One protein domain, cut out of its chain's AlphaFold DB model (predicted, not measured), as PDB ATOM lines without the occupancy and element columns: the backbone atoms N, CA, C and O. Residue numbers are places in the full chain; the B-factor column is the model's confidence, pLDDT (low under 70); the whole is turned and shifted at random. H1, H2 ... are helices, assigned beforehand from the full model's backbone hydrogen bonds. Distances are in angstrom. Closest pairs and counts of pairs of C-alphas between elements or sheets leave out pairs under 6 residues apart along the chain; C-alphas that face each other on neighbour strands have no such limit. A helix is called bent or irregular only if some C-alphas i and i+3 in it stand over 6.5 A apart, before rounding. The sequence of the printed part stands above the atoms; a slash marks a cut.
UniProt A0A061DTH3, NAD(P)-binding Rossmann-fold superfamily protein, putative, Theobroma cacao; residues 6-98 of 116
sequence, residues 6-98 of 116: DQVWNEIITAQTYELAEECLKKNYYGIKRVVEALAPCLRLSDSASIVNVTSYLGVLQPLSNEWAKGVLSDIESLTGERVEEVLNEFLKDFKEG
ATOM      1  N   ASP A   6      61.628 100.116 194.901       64.25
ATOM      2  CA  ASP A   6      62.326  99.299 195.900       64.25
ATOM      3  C   ASP A   6      63.249  98.239 195.280       64.25
ATOM      4  O   ASP A   6      64.303  97.930 195.830       64.25
ATOM      5  N   GLN A   7      62.887  97.690 194.118       65.56
ATOM      6  CA  GLN A   7      63.727  96.728 193.407       65.56
ATOM      7  C   GLN A   7      64.964  97.415 192.820       65.56
ATOM      8  O   GLN A   7      66.067  96.892 192.950       65.56
ATOM      9  N   VAL A   8      64.797  98.619 192.262       67.94
ATOM     10  CA  VAL A   8      65.908  99.434 191.747       67.94
ATOM     11  C   VAL A   8      66.869  99.824 192.873       67.94
ATOM     12  O   VAL A   8      68.083  99.715 192.716       67.94
ATOM     13  N   TRP A   9      66.344 100.235 194.028       65.69
ATOM     14  CA  TRP A   9      67.175 100.576 195.183       65.69
ATOM     15  C   TRP A   9      67.928  99.367 195.739       65.69
ATOM     16  O   TRP A   9      69.115  99.486 196.039       65.69
ATOM     17  N   ASN A  10      67.294  98.195 195.803       66.06
ATOM     18  CA  ASN A  10      67.969  96.960 196.205       66.06
ATOM     19  C   ASN A  10      69.100  96.583 195.252       66.06
ATOM     20  O   ASN A  10      70.191  96.256 195.710       66.06
ATOM     21  N   GLU A  11      68.878  96.682 193.942       67.31
ATOM     22  CA  GLU A  11      69.917  96.430 192.943       67.31
ATOM     23  C   GLU A  11      71.106  97.388 193.122       67.31
ATOM     24  O   GLU A  11      72.241  96.925 193.225       67.31
ATOM     25  N   ILE A  12      70.861  98.695 193.288       67.31
ATOM     26  CA  ILE A  12      71.914  99.699 193.542       67.31
ATOM     27  C   ILE A  12      72.707  99.384 194.819       67.31
ATOM     28  O   ILE A  12      73.930  99.504 194.831       67.31
ATOM     29  N   ILE A  13      72.033  98.970 195.895       65.94
ATOM     30  CA  ILE A  13      72.683  98.649 197.174       65.94
ATOM     31  C   ILE A  13      73.526  97.381 197.057       65.94
ATOM     32  O   ILE A  13      74.662  97.352 197.524       65.94
ATOM     33  N   THR A  14      73.002  96.345 196.400       67.94
ATOM     34  CA  THR A  14      73.735  95.087 196.183       67.94
ATOM     35  C   THR A  14      74.896  95.226 195.198       67.94
ATOM     36  O   THR A  14      75.823  94.423 195.245       67.94
ATOM     37  N   ALA A  15      74.875  96.251 194.341       75.81
ATOM     38  CA  ALA A  15      75.950  96.571 193.408       75.81
ATOM     39  C   ALA A  15      77.053  97.461 194.010       75.81
ATOM     40  O   ALA A  15      78.007  97.795 193.305       75.81
ATOM     41  N   GLN A  16      76.947  97.873 195.280       81.25
ATOM     42  CA  GLN A  16      77.969  98.719 195.892       81.25
ATOM     43  C   GLN A  16      79.301  97.984 196.046       81.25
ATOM     44  O   GLN A  16      79.375  96.890 196.602       81.25
ATOM     45  N   THR A  17      80.369  98.635 195.589       90.69
ATOM     46  CA  THR A  17      81.752  98.192 195.775       90.69
ATOM     47  C   THR A  17      82.484  99.136 196.721       90.69
ATOM     48  O   THR A  17      82.034 100.257 196.974       90.69
ATOM     49  N   TYR A  18      83.637  98.698 197.222       92.38
ATOM     50  CA  TYR A  18      84.495  99.529 198.065       92.38
ATOM     51  C   TYR A  18      84.895 100.829 197.347       92.38
ATOM     52  O   TYR A  18      84.855 101.905 197.937       92.38
ATOM     53  N   GLU A  19      85.208 100.752 196.052       94.50
ATOM     54  CA  GLU A  19      85.611 101.901 195.237       94.50
ATOM     55  C   GLU A  19      84.472 102.919 195.100       94.50
ATOM     56  O   GLU A  19      84.706 104.124 195.184       94.50
ATOM     57  N   LEU A  20      83.229 102.445 194.941       93.00
ATOM     58  CA  LEU A  20      82.050 103.313 194.912       93.00
ATOM     59  C   LEU A  20      81.806 103.976 196.272       93.00
ATOM     60  O   LEU A  20      81.465 105.160 196.322       93.00
ATOM     61  N   ALA A  21      82.006 103.244 197.371       92.06
ATOM     62  CA  ALA A  21      81.896 103.785 198.721       92.06
ATOM     63  C   ALA A  21      82.961 104.869 198.986       92.06
ATOM     64  O   ALA A  21      82.640 105.958 199.466       92.06
ATOM     65  N   GLU A  22      84.214 104.621 198.597       95.81
ATOM     66  CA  GLU A  22      85.311 105.587 198.697       95.81
ATOM     67  C   GLU A  22      85.051 106.835 197.835       95.81
ATOM     68  O   GLU A  22      85.194 107.970 198.303       95.81
ATOM     69  N   GLU A  23      84.602 106.653 196.589       96.00
ATOM     70  CA  GLU A  23      84.246 107.759 195.697       96.00
ATOM     71  C   GLU A  23      83.077 108.588 196.253       96.00
ATOM     72  O   GLU A  23      83.102 109.825 196.187       96.00
ATOM     73  N   CYS A  24      82.078 107.927 196.845       93.38
ATOM     74  CA  CYS A  24      80.941 108.566 197.498       93.38
ATOM     75  C   CYS A  24      81.402 109.486 198.637       93.38
ATOM     76  O   CYS A  24      81.059 110.671 198.645       93.38
ATOM     77  N   LEU A  25      82.251 108.996 199.547       96.12
ATOM     78  CA  LEU A  25      82.781 109.807 200.650       96.12
ATOM     79  C   LEU A  25      83.664 110.955 200.151       96.12
ATOM     80  O   LEU A  25      83.562 112.087 200.641       96.12
ATOM     81  N   LYS A  26      84.485 110.701 199.126       97.75
ATOM     82  CA  LYS A  26      85.346 111.713 198.501       97.75
ATOM     83  C   LYS A  26      84.553 112.889 197.932       97.75
ATOM     84  O   LYS A  26      85.041 114.020 197.983       97.75
ATOM     85  N   LYS A  27      83.360 112.644 197.384       95.19
ATOM     86  CA  LYS A  27      82.478 113.690 196.844       95.19
ATOM     87  C   LYS A  27      81.614 114.327 197.933       95.19
ATOM     88  O   LYS A  27      81.660 115.544 198.099       95.19
ATOM     89  N   ASN A  28      80.871 113.513 198.677       95.81
ATOM     90  CA  ASN A  28      79.774 113.979 199.526       95.81
ATOM     91  C   ASN A  28      80.247 114.576 200.853       95.81
ATOM     92  O   ASN A  28      79.627 115.514 201.344       95.81
ATOM     93  N   TYR A  29      81.348 114.071 201.415       97.06
ATOM     94  CA  TYR A  29      81.913 114.601 202.655       97.06
ATOM     95  C   TYR A  29      83.160 115.440 202.377       97.06
ATOM     96  O   TYR A  29      83.139 116.664 202.519       97.06
ATOM     97  N   TYR A  30      84.237 114.813 201.894       97.94
ATOM     98  CA  TYR A  30      85.527 115.490 201.724       97.94
ATOM     99  C   TYR A  30      85.503 116.566 200.630       97.94
ATOM    100  O   TYR A  30      86.228 117.559 200.704       97.94
ATOM    101  N   GLY A  31      84.690 116.381 199.589       97.50
ATOM    102  CA  GLY A  31      84.490 117.372 198.536       97.50
ATOM    103  C   GLY A  31      83.841 118.635 199.087       97.50
ATOM    104  O   GLY A  31      84.405 119.719 198.953       97.50
ATOM    105  N   ILE A  32      82.707 118.480 199.774       96.75
ATOM    106  CA  ILE A  32      81.982 119.589 200.403       96.75
ATOM    107  C   ILE A  32      82.835 120.278 201.472       96.75
ATOM    108  O   ILE A  32      82.950 121.501 201.440       96.75
ATOM    109  N   LYS A  33      83.503 119.517 202.350       96.94
ATOM    110  CA  LYS A  33      84.419 120.064 203.366       96.94
ATOM    111  C   LYS A  33      85.469 120.983 202.738       96.94
ATOM    112  O   LYS A  33      85.583 122.136 203.139       96.94
ATOM    113  N   ARG A  34      86.155 120.522 201.684       98.06
ATOM    114  CA  ARG A  34      87.160 121.328 200.967       98.06
ATOM    115  C   ARG A  34      86.575 122.578 200.317       98.06
ATOM    116  O   ARG A  34      87.213 123.625 200.350       98.06
ATOM    117  N   VAL A  35      85.386 122.485 199.720       97.75
ATOM    118  CA  VAL A  35      84.708 123.646 199.117       97.75
ATOM    119  C   VAL A  35      84.382 124.685 200.189       97.75
ATOM    120  O   VAL A  35      84.678 125.863 200.005       97.75
ATOM    121  N   VAL A  36      83.823 124.254 201.322       96.75
ATOM    122  CA  VAL A  36      83.489 125.140 202.443       96.75
ATOM    123  C   VAL A  36      84.743 125.794 203.023       96.75
ATOM    124  O   VAL A  36      84.758 127.007 203.214       96.75
ATOM    125  N   GLU A  37      85.811 125.028 203.247       96.81
ATOM    126  CA  GLU A  37      87.091 125.549 203.743       96.81
ATOM    127  C   GLU A  37      87.713 126.564 202.778       96.81
ATOM    128  O   GLU A  37      88.148 127.634 203.205       96.81
ATOM    129  N   ALA A  38      87.705 126.275 201.474       98.00
ATOM    130  CA  ALA A  38      88.236 127.175 200.453       98.00
ATOM    131  C   ALA A  38      87.431 128.480 200.341       98.00
ATOM    132  O   ALA A  38      88.002 129.541 200.090       98.00
ATOM    133  N   LEU A  39      86.112 128.416 200.539       97.12
ATOM    134  CA  LEU A  39      85.230 129.583 200.501       97.12
ATOM    135  C   LEU A  39      85.153 130.326 201.839       97.12
ATOM    136  O   LEU A  39      84.672 131.458 201.863       97.12
ATOM    137  N   ALA A  40      85.645 129.748 202.939       96.94
ATOM    138  CA  ALA A  40      85.535 130.325 204.278       96.94
ATOM    139  C   ALA A  40      86.027 131.783 204.379       96.94
ATOM    140  O   ALA A  40      85.327 132.580 205.008       96.94
ATOM    141  N   PRO A  41      87.154 132.196 203.758       96.88
ATOM    142  CA  PRO A  41      87.568 133.599 203.772       96.88
ATOM    143  C   PRO A  41      86.544 134.519 203.098       96.88
ATOM    144  O   PRO A  41      86.217 135.565 203.646       96.88
ATOM    145  N   CYS A  42      85.993 134.115 201.951       95.94
ATOM    146  CA  CYS A  42      84.998 134.892 201.212       95.94
ATOM    147  C   CYS A  42      83.664 134.969 201.963       95.94
ATOM    148  O   CYS A  42      83.056 136.032 202.036       95.94
ATOM    149  N   LEU A  43      83.229 133.854 202.556       95.94
ATOM    150  CA  LEU A  43      81.995 133.787 203.338       95.94
ATOM    151  C   LEU A  43      82.050 134.721 204.554       95.94
ATOM    152  O   LEU A  43      81.053 135.352 204.877       95.94
ATOM    153  N   ARG A  44      83.222 134.883 205.183       95.81
ATOM    154  CA  ARG A  44      83.416 135.812 206.311       95.81
ATOM    155  C   ARG A  44      83.316 137.294 205.934       95.81
ATOM    156  O   ARG A  44      83.176 138.113 206.833       95.81
ATOM    157  N   LEU A  45      83.410 137.641 204.648       96.94
ATOM    158  CA  LEU A  45      83.287 139.023 204.165       96.94
ATOM    159  C   LEU A  45      81.838 139.432 203.874       96.94
ATOM    160  O   LEU A  45      81.584 140.601 203.603       96.94
ATOM    161  N   SER A  46      80.903 138.482 203.866       96.44
ATOM    162  CA  SER A  46      79.499 138.748 203.574       96.44
ATOM    163  C   SER A  46      78.694 138.859 204.864       96.44
ATOM    164  O   SER A  46      78.719 137.956 205.697       96.44
ATOM    165  N   ASP A  47      77.898 139.921 204.973       96.12
ATOM    166  CA  ASP A  47      76.974 140.139 206.096       96.12
ATOM    167  C   ASP A  47      75.791 139.146 206.112       96.12
ATOM    168  O   ASP A  47      75.007 139.116 207.059       96.12
ATOM    169  N   SER A  48      75.635 138.336 205.059       96.38
ATOM    170  CA  SER A  48      74.505 137.417 204.860       96.38
ATOM    171  C   SER A  48      74.915 136.070 204.248       96.38
ATOM    172  O   SER A  48      74.120 135.421 203.560       96.38
ATOM    173  N   ALA A  49      76.151 135.626 204.493       96.19
ATOM    174  CA  ALA A  49      76.630 134.333 204.013       96.19
ATOM    175  C   ALA A  49      75.743 133.175 204.499       96.19
ATOM    176  O   ALA A  49      75.417 133.066 205.681       96.19
ATOM    177  N   SER A  50      75.406 132.267 203.584       96.00
ATOM    178  CA  SER A  50      74.706 131.022 203.896       96.00
ATOM    179  C   SER A  50      75.369 129.845 203.187       96.00
ATOM    180  O   SER A  50      75.839 129.962 202.055       96.00
ATOM    181  N   ILE A  51      75.424 128.706 203.877       96.50
ATOM    182  CA  ILE A  51      75.868 127.425 203.325       96.50
ATOM    183  C   ILE A  51      74.677 126.479 203.405       96.50
ATOM    184  O   ILE A  51      74.118 126.277 204.482       96.50
ATOM    185  N   VAL A  52      74.300 125.894 202.271       96.94
ATOM    186  CA  VAL A  52      73.228 124.899 202.195       96.94
ATOM    187  C   VAL A  52      73.829 123.582 201.725       96.94
ATOM    188  O   VAL A  52      74.191 123.439 200.559       96.94
ATOM    189  N   ASN A  53      73.930 122.616 202.638       95.50
ATOM    190  CA  ASN A  53      74.335 121.252 202.306       95.50
ATOM    191  C   ASN A  53      73.100 120.450 201.888       95.50
ATOM    192  O   ASN A  53      72.159 120.300 202.665       95.50
ATOM    193  N   VAL A  54      73.108 119.923 200.665       95.69
ATOM    194  CA  VAL A  54      72.034 119.059 200.162       95.69
ATOM    195  C   VAL A  54      72.308 117.627 200.615       95.69
ATOM    196  O   VAL A  54      73.307 117.032 200.219       95.69
ATOM    197  N   THR A  55      71.433 117.084 201.462       91.50
ATOM    198  CA  THR A  55      71.568 115.740 202.041       91.50
ATOM    199  C   THR A  55      70.444 114.810 201.569       91.50
ATOM    200  O   THR A  55      69.607 115.183 200.747       91.50
ATOM    201  N   SER A  56      70.439 113.576 202.073       87.50
ATOM    202  CA  SER A  56      69.397 112.581 201.816       87.50
ATOM    203  C   SER A  56      68.711 112.185 203.120       87.50
ATOM    204  O   SER A  56      69.356 112.140 204.167       87.50
ATOM    205  N   TYR A  57      67.432 111.805 203.039       85.44
ATOM    206  CA  TYR A  57      66.705 111.168 204.144       85.44
ATOM    207  C   TYR A  57      67.454 109.937 204.687       85.44
ATOM    208  O   TYR A  57      67.406 109.651 205.874       85.44
ATOM    209  N   LEU A  58      68.237 109.261 203.845       83.25
ATOM    210  CA  LEU A  58      69.055 108.105 204.226       83.25
ATOM    211  C   LEU A  58      70.211 108.438 205.179       83.25
ATOM    212  O   LEU A  58      70.839 107.528 205.708       83.25
ATOM    213  N   GLY A  59      70.492 109.723 205.400       87.50
ATOM    214  CA  GLY A  59      71.485 110.191 206.366       87.50
ATOM    215  C   GLY A  59      70.988 110.233 207.814       87.50
ATOM    216  O   GLY A  59      71.744 110.664 208.682       87.50
ATOM    217  N   VAL A  60      69.742 109.833 208.103       90.69
ATOM    218  CA  VAL A  60      69.280 109.727 209.495       90.69
ATOM    219  C   VAL A  60      70.021 108.610 210.237       90.69
ATOM    220  O   VAL A  60      70.384 107.590 209.658       90.69
ATOM    221  N   LEU A  61      70.212 108.775 211.549       91.69
ATOM    222  CA  LEU A  61      70.932 107.799 212.383       91.69
ATOM    223  C   LEU A  61      70.076 106.592 212.806       91.69
ATOM    224  O   LEU A  61      70.610 105.610 213.313       91.69
ATOM    225  N   GLN A  62      68.753 106.643 212.628       87.56
ATOM    226  CA  GLN A  62      67.840 105.557 213.009       87.56
ATOM    227  C   GLN A  62      68.206 104.178 212.410       87.56
ATOM    228  O   GLN A  62      68.230 103.221 213.183       87.56
ATOM    229  N   PRO A  63      68.516 104.035 211.101       84.19
ATOM    230  CA  PRO A  63      68.915 102.753 210.508       84.19
ATOM    231  C   PRO A  63      70.333 102.297 210.887       84.19
ATOM    232  O   PRO A  63      70.689 101.148 210.624       84.19
ATOM    233  N   LEU A  64      71.156 103.165 211.483       90.25
ATOM    234  CA  LEU A  64      72.508 102.811 211.902       90.25
ATOM    235  C   LEU A  64      72.437 101.960 213.176       90.25
ATOM    236  O   LEU A  64      72.011 102.440 214.229       90.25
ATOM    237  N   SER A  65      72.837 100.691 213.055       93.94
ATOM    238  CA  SER A  65      72.887  99.725 214.166       93.94
ATOM    239  C   SER A  65      74.291  99.598 214.771       93.94
ATOM    240  O   SER A  65      74.463  98.953 215.800       93.94
ATOM    241  N   ASN A  66      75.305 100.202 214.145       96.50
ATOM    242  CA  ASN A  66      76.637 100.341 214.721       96.50
ATOM    243  C   ASN A  66      76.562 101.350 215.879       96.50
ATOM    244  O   ASN A  66      76.562 102.563 215.663       96.50
ATOM    245  N   GLU A  67      76.445 100.840 217.106       96.44
ATOM    246  CA  GLU A  67      76.232 101.656 218.308       96.44
ATOM    247  C   GLU A  67      77.399 102.605 218.603       96.44
ATOM    248  O   GLU A  67      77.177 103.714 219.086       96.44
ATOM    249  N   TRP A  68      78.634 102.220 218.264       97.88
ATOM    250  CA  TRP A  68      79.786 103.111 218.396       97.88
ATOM    251  C   TRP A  68      79.665 104.308 217.448       97.88
ATOM    252  O   TRP A  68      79.676 105.451 217.902       97.88
ATOM    253  N   ALA A  69      79.464 104.061 216.150       97.62
ATOM    254  CA  ALA A  69      79.317 105.114 215.150       97.62
ATOM    255  C   ALA A  69      78.106 106.002 215.455       97.62
ATOM    256  O   ALA A  69      78.188 107.227 215.381       97.62
ATOM    257  N   LYS A  70      76.985 105.401 215.864       96.88
ATOM    258  CA  LYS A  70      75.782 106.126 216.281       96.88
ATOM    259  C   LYS A  70      76.039 106.999 217.507       96.88
ATOM    260  O   LYS A  70      75.627 108.156 217.512       96.88
ATOM    261  N   GLY A  71      76.738 106.479 218.516       97.38
ATOM    262  CA  GLY A  71      77.152 107.231 219.700       97.38
ATOM    263  C   GLY A  71      78.033 108.429 219.348       97.38
ATOM    264  O   GLY A  71      77.748 109.542 219.775       97.38
ATOM    265  N   VAL A  72      79.042 108.232 218.495       97.75
ATOM    266  CA  VAL A  72      79.907 109.320 218.013       97.75
ATOM    267  C   VAL A  72      79.106 110.389 217.262       97.75
ATOM    268  O   VAL A  72      79.282 111.571 217.535       97.75
ATOM    269  N   LEU A  73      78.222 109.996 216.337       97.19
ATOM    270  CA  LEU A  73      77.489 110.930 215.468       97.19
ATOM    271  C   LEU A  73      76.312 111.644 216.154       97.19
ATOM    272  O   LEU A  73      75.855 112.672 215.655       97.19
ATOM    273  N   SER A  74      75.791 111.097 217.255       97.12
ATOM    274  CA  SER A  74      74.670 111.679 218.010       97.12
ATOM    275  C   SER A  74      75.103 112.594 219.154       97.12
ATOM    276  O   SER A  74      74.299 113.407 219.612       97.12
ATOM    277  N   ASP A  75      76.356 112.501 219.597       97.25
ATOM    278  CA  ASP A  75      76.892 113.348 220.656       97.25
ATOM    279  C   ASP A  75      77.362 114.700 220.097       97.25
ATOM    280  O   ASP A  75      78.524 114.896 219.744       97.25
ATOM    281  N   ILE A  76      76.421 115.644 220.011       95.12
ATOM    282  CA  ILE A  76      76.638 116.987 219.454       95.12
ATOM    283  C   ILE A  76      77.712 117.762 220.230       95.12
ATOM    284  O   ILE A  76      78.455 118.534 219.624       95.12
ATOM    285  N   GLU A  77      77.805 117.580 221.550       96.75
ATOM    286  CA  GLU A  77      78.710 118.369 222.399       96.75
ATOM    287  C   GLU A  77      80.178 118.047 222.132       96.75
ATOM    288  O   GLU A  77      81.049 118.907 222.268       96.75
ATOM    289  N   SER A  78      80.455 116.810 221.729       95.31
ATOM    290  CA  SER A  78      81.807 116.306 221.525       95.31
ATOM    291  C   SER A  78      82.124 116.012 220.051       95.31
ATOM    292  O   SER A  78      83.212 115.507 219.748       95.31
ATOM    293  N   LEU A  79      81.205 116.329 219.129       97.44
ATOM    294  CA  LEU A  79      81.352 116.098 217.693       97.44
ATOM    295  C   LEU A  79      82.391 117.045 217.077       97.44
ATOM    296  O   LEU A  79      82.261 118.269 217.114       97.44
ATOM    297  N   THR A  80      83.409 116.472 216.438       97.19
ATOM    298  CA  THR A  80      84.438 117.208 215.689       97.19
ATOM    299  C   THR A  80      84.604 116.616 214.293       97.19
ATOM    300  O   THR A  80      84.205 115.479 214.039       97.19
ATOM    301  N   GLY A  81      85.229 117.370 213.381       95.06
ATOM    302  CA  GLY A  81      85.553 116.860 212.043       95.06
ATOM    303  C   GLY A  81      86.401 115.584 212.090       95.06
ATOM    304  O   GLY A  81      86.129 114.653 211.343       95.06
ATOM    305  N   GLU A  82      87.350 115.506 213.026       97.81
ATOM    306  CA  GLU A  82      88.212 114.335 213.234       97.81
ATOM    307  C   GLU A  82      87.416 113.099 213.664       97.81
ATOM    308  O   GLU A  82      87.656 112.006 213.166       97.81
ATOM    309  N   ARG A  83      86.419 113.266 214.540       98.00
ATOM    310  CA  ARG A  83      85.572 112.152 214.990       98.00
ATOM    311  C   ARG A  83      84.609 111.669 213.920       98.00
ATOM    312  O   ARG A  83      84.337 110.477 213.831       98.00
ATOM    313  N   VAL A  84      84.111 112.574 213.079       97.81
ATOM    314  CA  VAL A  84      83.359 112.166 211.887       97.81
ATOM    315  C   VAL A  84      84.275 111.382 210.947       97.81
ATOM    316  O   VAL A  84      83.894 110.315 210.477       97.81
ATOM    317  N   GLU A  85      85.497 111.862 210.712       98.25
ATOM    318  CA  GLU A  85      86.485 111.171 209.875       98.25
ATOM    319  C   GLU A  85      86.873 109.796 210.441       98.25
ATOM    320  O   GLU A  85      87.020 108.850 209.672       98.25
ATOM    321  N   GLU A  86      86.952 109.637 211.764       98.31
ATOM    322  CA  GLU A  86      87.150 108.342 212.428       98.31
ATOM    323  C   GLU A  86      86.039 107.344 212.067       98.31
ATOM    324  O   GLU A  86      86.327 106.229 211.629       98.31
ATOM    325  N   VAL A  87      84.773 107.766 212.148       98.25
ATOM    326  CA  VAL A  87      83.616 106.942 211.754       98.25
ATOM    327  C   VAL A  87      83.668 106.574 210.270       98.25
ATOM    328  O   VAL A  87      83.417 105.425 209.909       98.25
ATOM    329  N   LEU A  88      84.015 107.527 209.400       97.69
ATOM    330  CA  LEU A  88      84.120 107.288 207.956       97.69
ATOM    331  C   LEU A  88      85.256 106.317 207.601       97.69
ATOM    332  O   LEU A  88      85.109 105.502 206.688       97.69
ATOM    333  N   ASN A  89      86.378 106.394 208.313       98.00
ATOM    334  CA  ASN A  89      87.517 105.504 208.113       98.00
ATOM    335  C   ASN A  89      87.203 104.078 208.579       98.00
ATOM    336  O   ASN A  89      87.514 103.128 207.857       98.00
ATOM    337  N   GLU A  90      86.551 103.921 209.734       98.31
ATOM    338  CA  GLU A  90      86.133 102.602 210.221       98.31
ATOM    339  C   GLU A  90      85.073 101.983 209.297       98.31
ATOM    340  O   GLU A  90      85.193 100.818 208.932       98.31
ATOM    341  N   PHE A  91      84.120 102.778 208.790       96.62
ATOM    342  CA  PHE A  91      83.170 102.333 207.760       96.62
ATOM    343  C   PHE A  91      83.879 101.742 206.533       96.62
ATOM    344  O   PHE A  91      83.541 100.646 206.092       96.62
ATOM    345  N   LEU A  92      84.871 102.443 205.968       97.00
ATOM    346  CA  LEU A  92      85.600 101.956 204.790       97.00
ATOM    347  C   LEU A  92      86.420 100.699 205.098       97.00
ATOM    348  O   LEU A  92      86.498  99.793 204.263       97.00
ATOM    349  N   LYS A  93      87.023 100.633 206.286       97.75
ATOM    350  CA  LYS A  93      87.751  99.453 206.755       97.75
ATOM    351  C   LYS A  93      86.820  98.243 206.857       97.75
ATOM    352  O   LYS A  93      87.110  97.215 206.245       97.75
ATOM    353  N   ASP A  94      85.680  98.384 207.526       96.19
ATOM    354  CA  ASP A  94      84.696  97.309 207.678       96.19
ATOM    355  C   ASP A  94      84.088  96.903 206.332       96.19
ATOM    356  O   ASP A  94      83.857  95.717 206.090       96.19
ATOM    357  N   PHE A  95      83.905  97.857 205.412       94.31
ATOM    358  CA  PHE A  95      83.490  97.566 204.041       94.31
ATOM    359  C   PHE A  95      84.510  96.672 203.340       94.31
ATOM    360  O   PHE A  95      84.157  95.621 202.800       94.31
ATOM    361  N   LYS A  96      85.788  97.064 203.373       95.06
ATOM    362  CA  LYS A  96      86.885  96.326 202.738       95.06
ATOM    363  C   LYS A  96      87.063  94.927 203.323       95.06
ATOM    364  O   LYS A  96      87.430  94.001 202.604       95.06
ATOM    365  N   GLU A  97      86.797  94.774 204.615       96.06
ATOM    366  CA  GLU A  97      86.920  93.511 205.343       96.06
ATOM    367  C   GLU A  97      85.630  92.669 205.305       96.06
ATOM    368  O   GLU A  97      85.580  91.588 205.889       96.06
ATOM    369  N   GLY A  98      84.593  93.126 204.590       92.38
ATOM    370  CA  GLY A  98      83.332  92.401 204.417       92.38
ATOM    371  C   GLY A  98      82.469  92.335 205.681       92.38
ATOM    372  O   GLY A  98      81.589  91.480 205.783       92.38
TER     373      GLY A  98
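This is residues 6 to 98 of the 116 residues of the protein "NAD(P)-binding Rossmann-fold superfamily protein, putative" of Theobroma cacao (UniProt A0A061DTH3). H2 and H3 follow each other almost in one line, and a helical hairpin of H4 and H5 packs beside H2, with H5 between H2 and H4. H3 continues the line past the hairpin, residues 44 to 66 fold back along the length of the domain without a named element, and residues 6 to 15, with H1, stick out crosswise at the H2 end. The printed part has 93 residues with five named helices, in the order H1, H2, H3, H4, H5, and no named strand; the class is all helix. The whole is loose, with a radius of gyration of the C-alphas of 15.8 A, and elongated, spanning 46 by 30 by 23 A.

H1, residues 6 to 14, touches no helix, and residues 6 to 15 stand free. A tight link of 3 residues leads to H2, residues 18 to 28, which is apart from H1. H3, residues 30 to 43, and H2 meet only through their tight link of 1 residue; they are near each other, with 9 pairs of C-alphas within 10 A. H5, residues 81 to 96, touches H2 at a shallow tilt of 21 degrees, opposite ways; their closest C-alphas, those of Tyr 18 and Lys 96, are 6.1 A apart. H4, residues 67 to 74, forms a helical hairpin with H5, at a shallow tilt of 33 degrees, only just short of steep, opposite ways. H5 touches H4 with residues 83 to 87 alone, and their closest C-alphas, those of Ala 69 and Val 87, are 5.8 A apart. H3 is apart from H4 and from H5, and H2 is apart from H4. In H1, H2, H4 and H5 every O i to N i+4 pair is within hydrogen-bond range; in H3 it is 8 of 10.

H1 begins at C-alpha 6, at (62.326, 99.299, 195.900), and is 12.2 A long from first to last C-alpha. H2 measures 15.3 A. H3 measures 18.7 A and ends at C-alpha 43, at (81.995, 133.787, 203.338); it is irregular, with C-alphas 38 and 41 lying 7.3 A apart. H4 measures 10.1 A. H5, the longest helix with 16 residues, measures 22.6 A and ends at C-alpha 96, at (86.885, 96.326, 202.738).

The two C-alphas farthest apart, those of Asp 47 and Gly 98, lie 48.2 A from each other. The printed part has no cut. The link from H3 to H4, of 23 residues, is long, and the link from H4 to H5, of 6 residues, is short. The mean pLDDT of the printed part is 92.2; residues 6 to 14 are under 70.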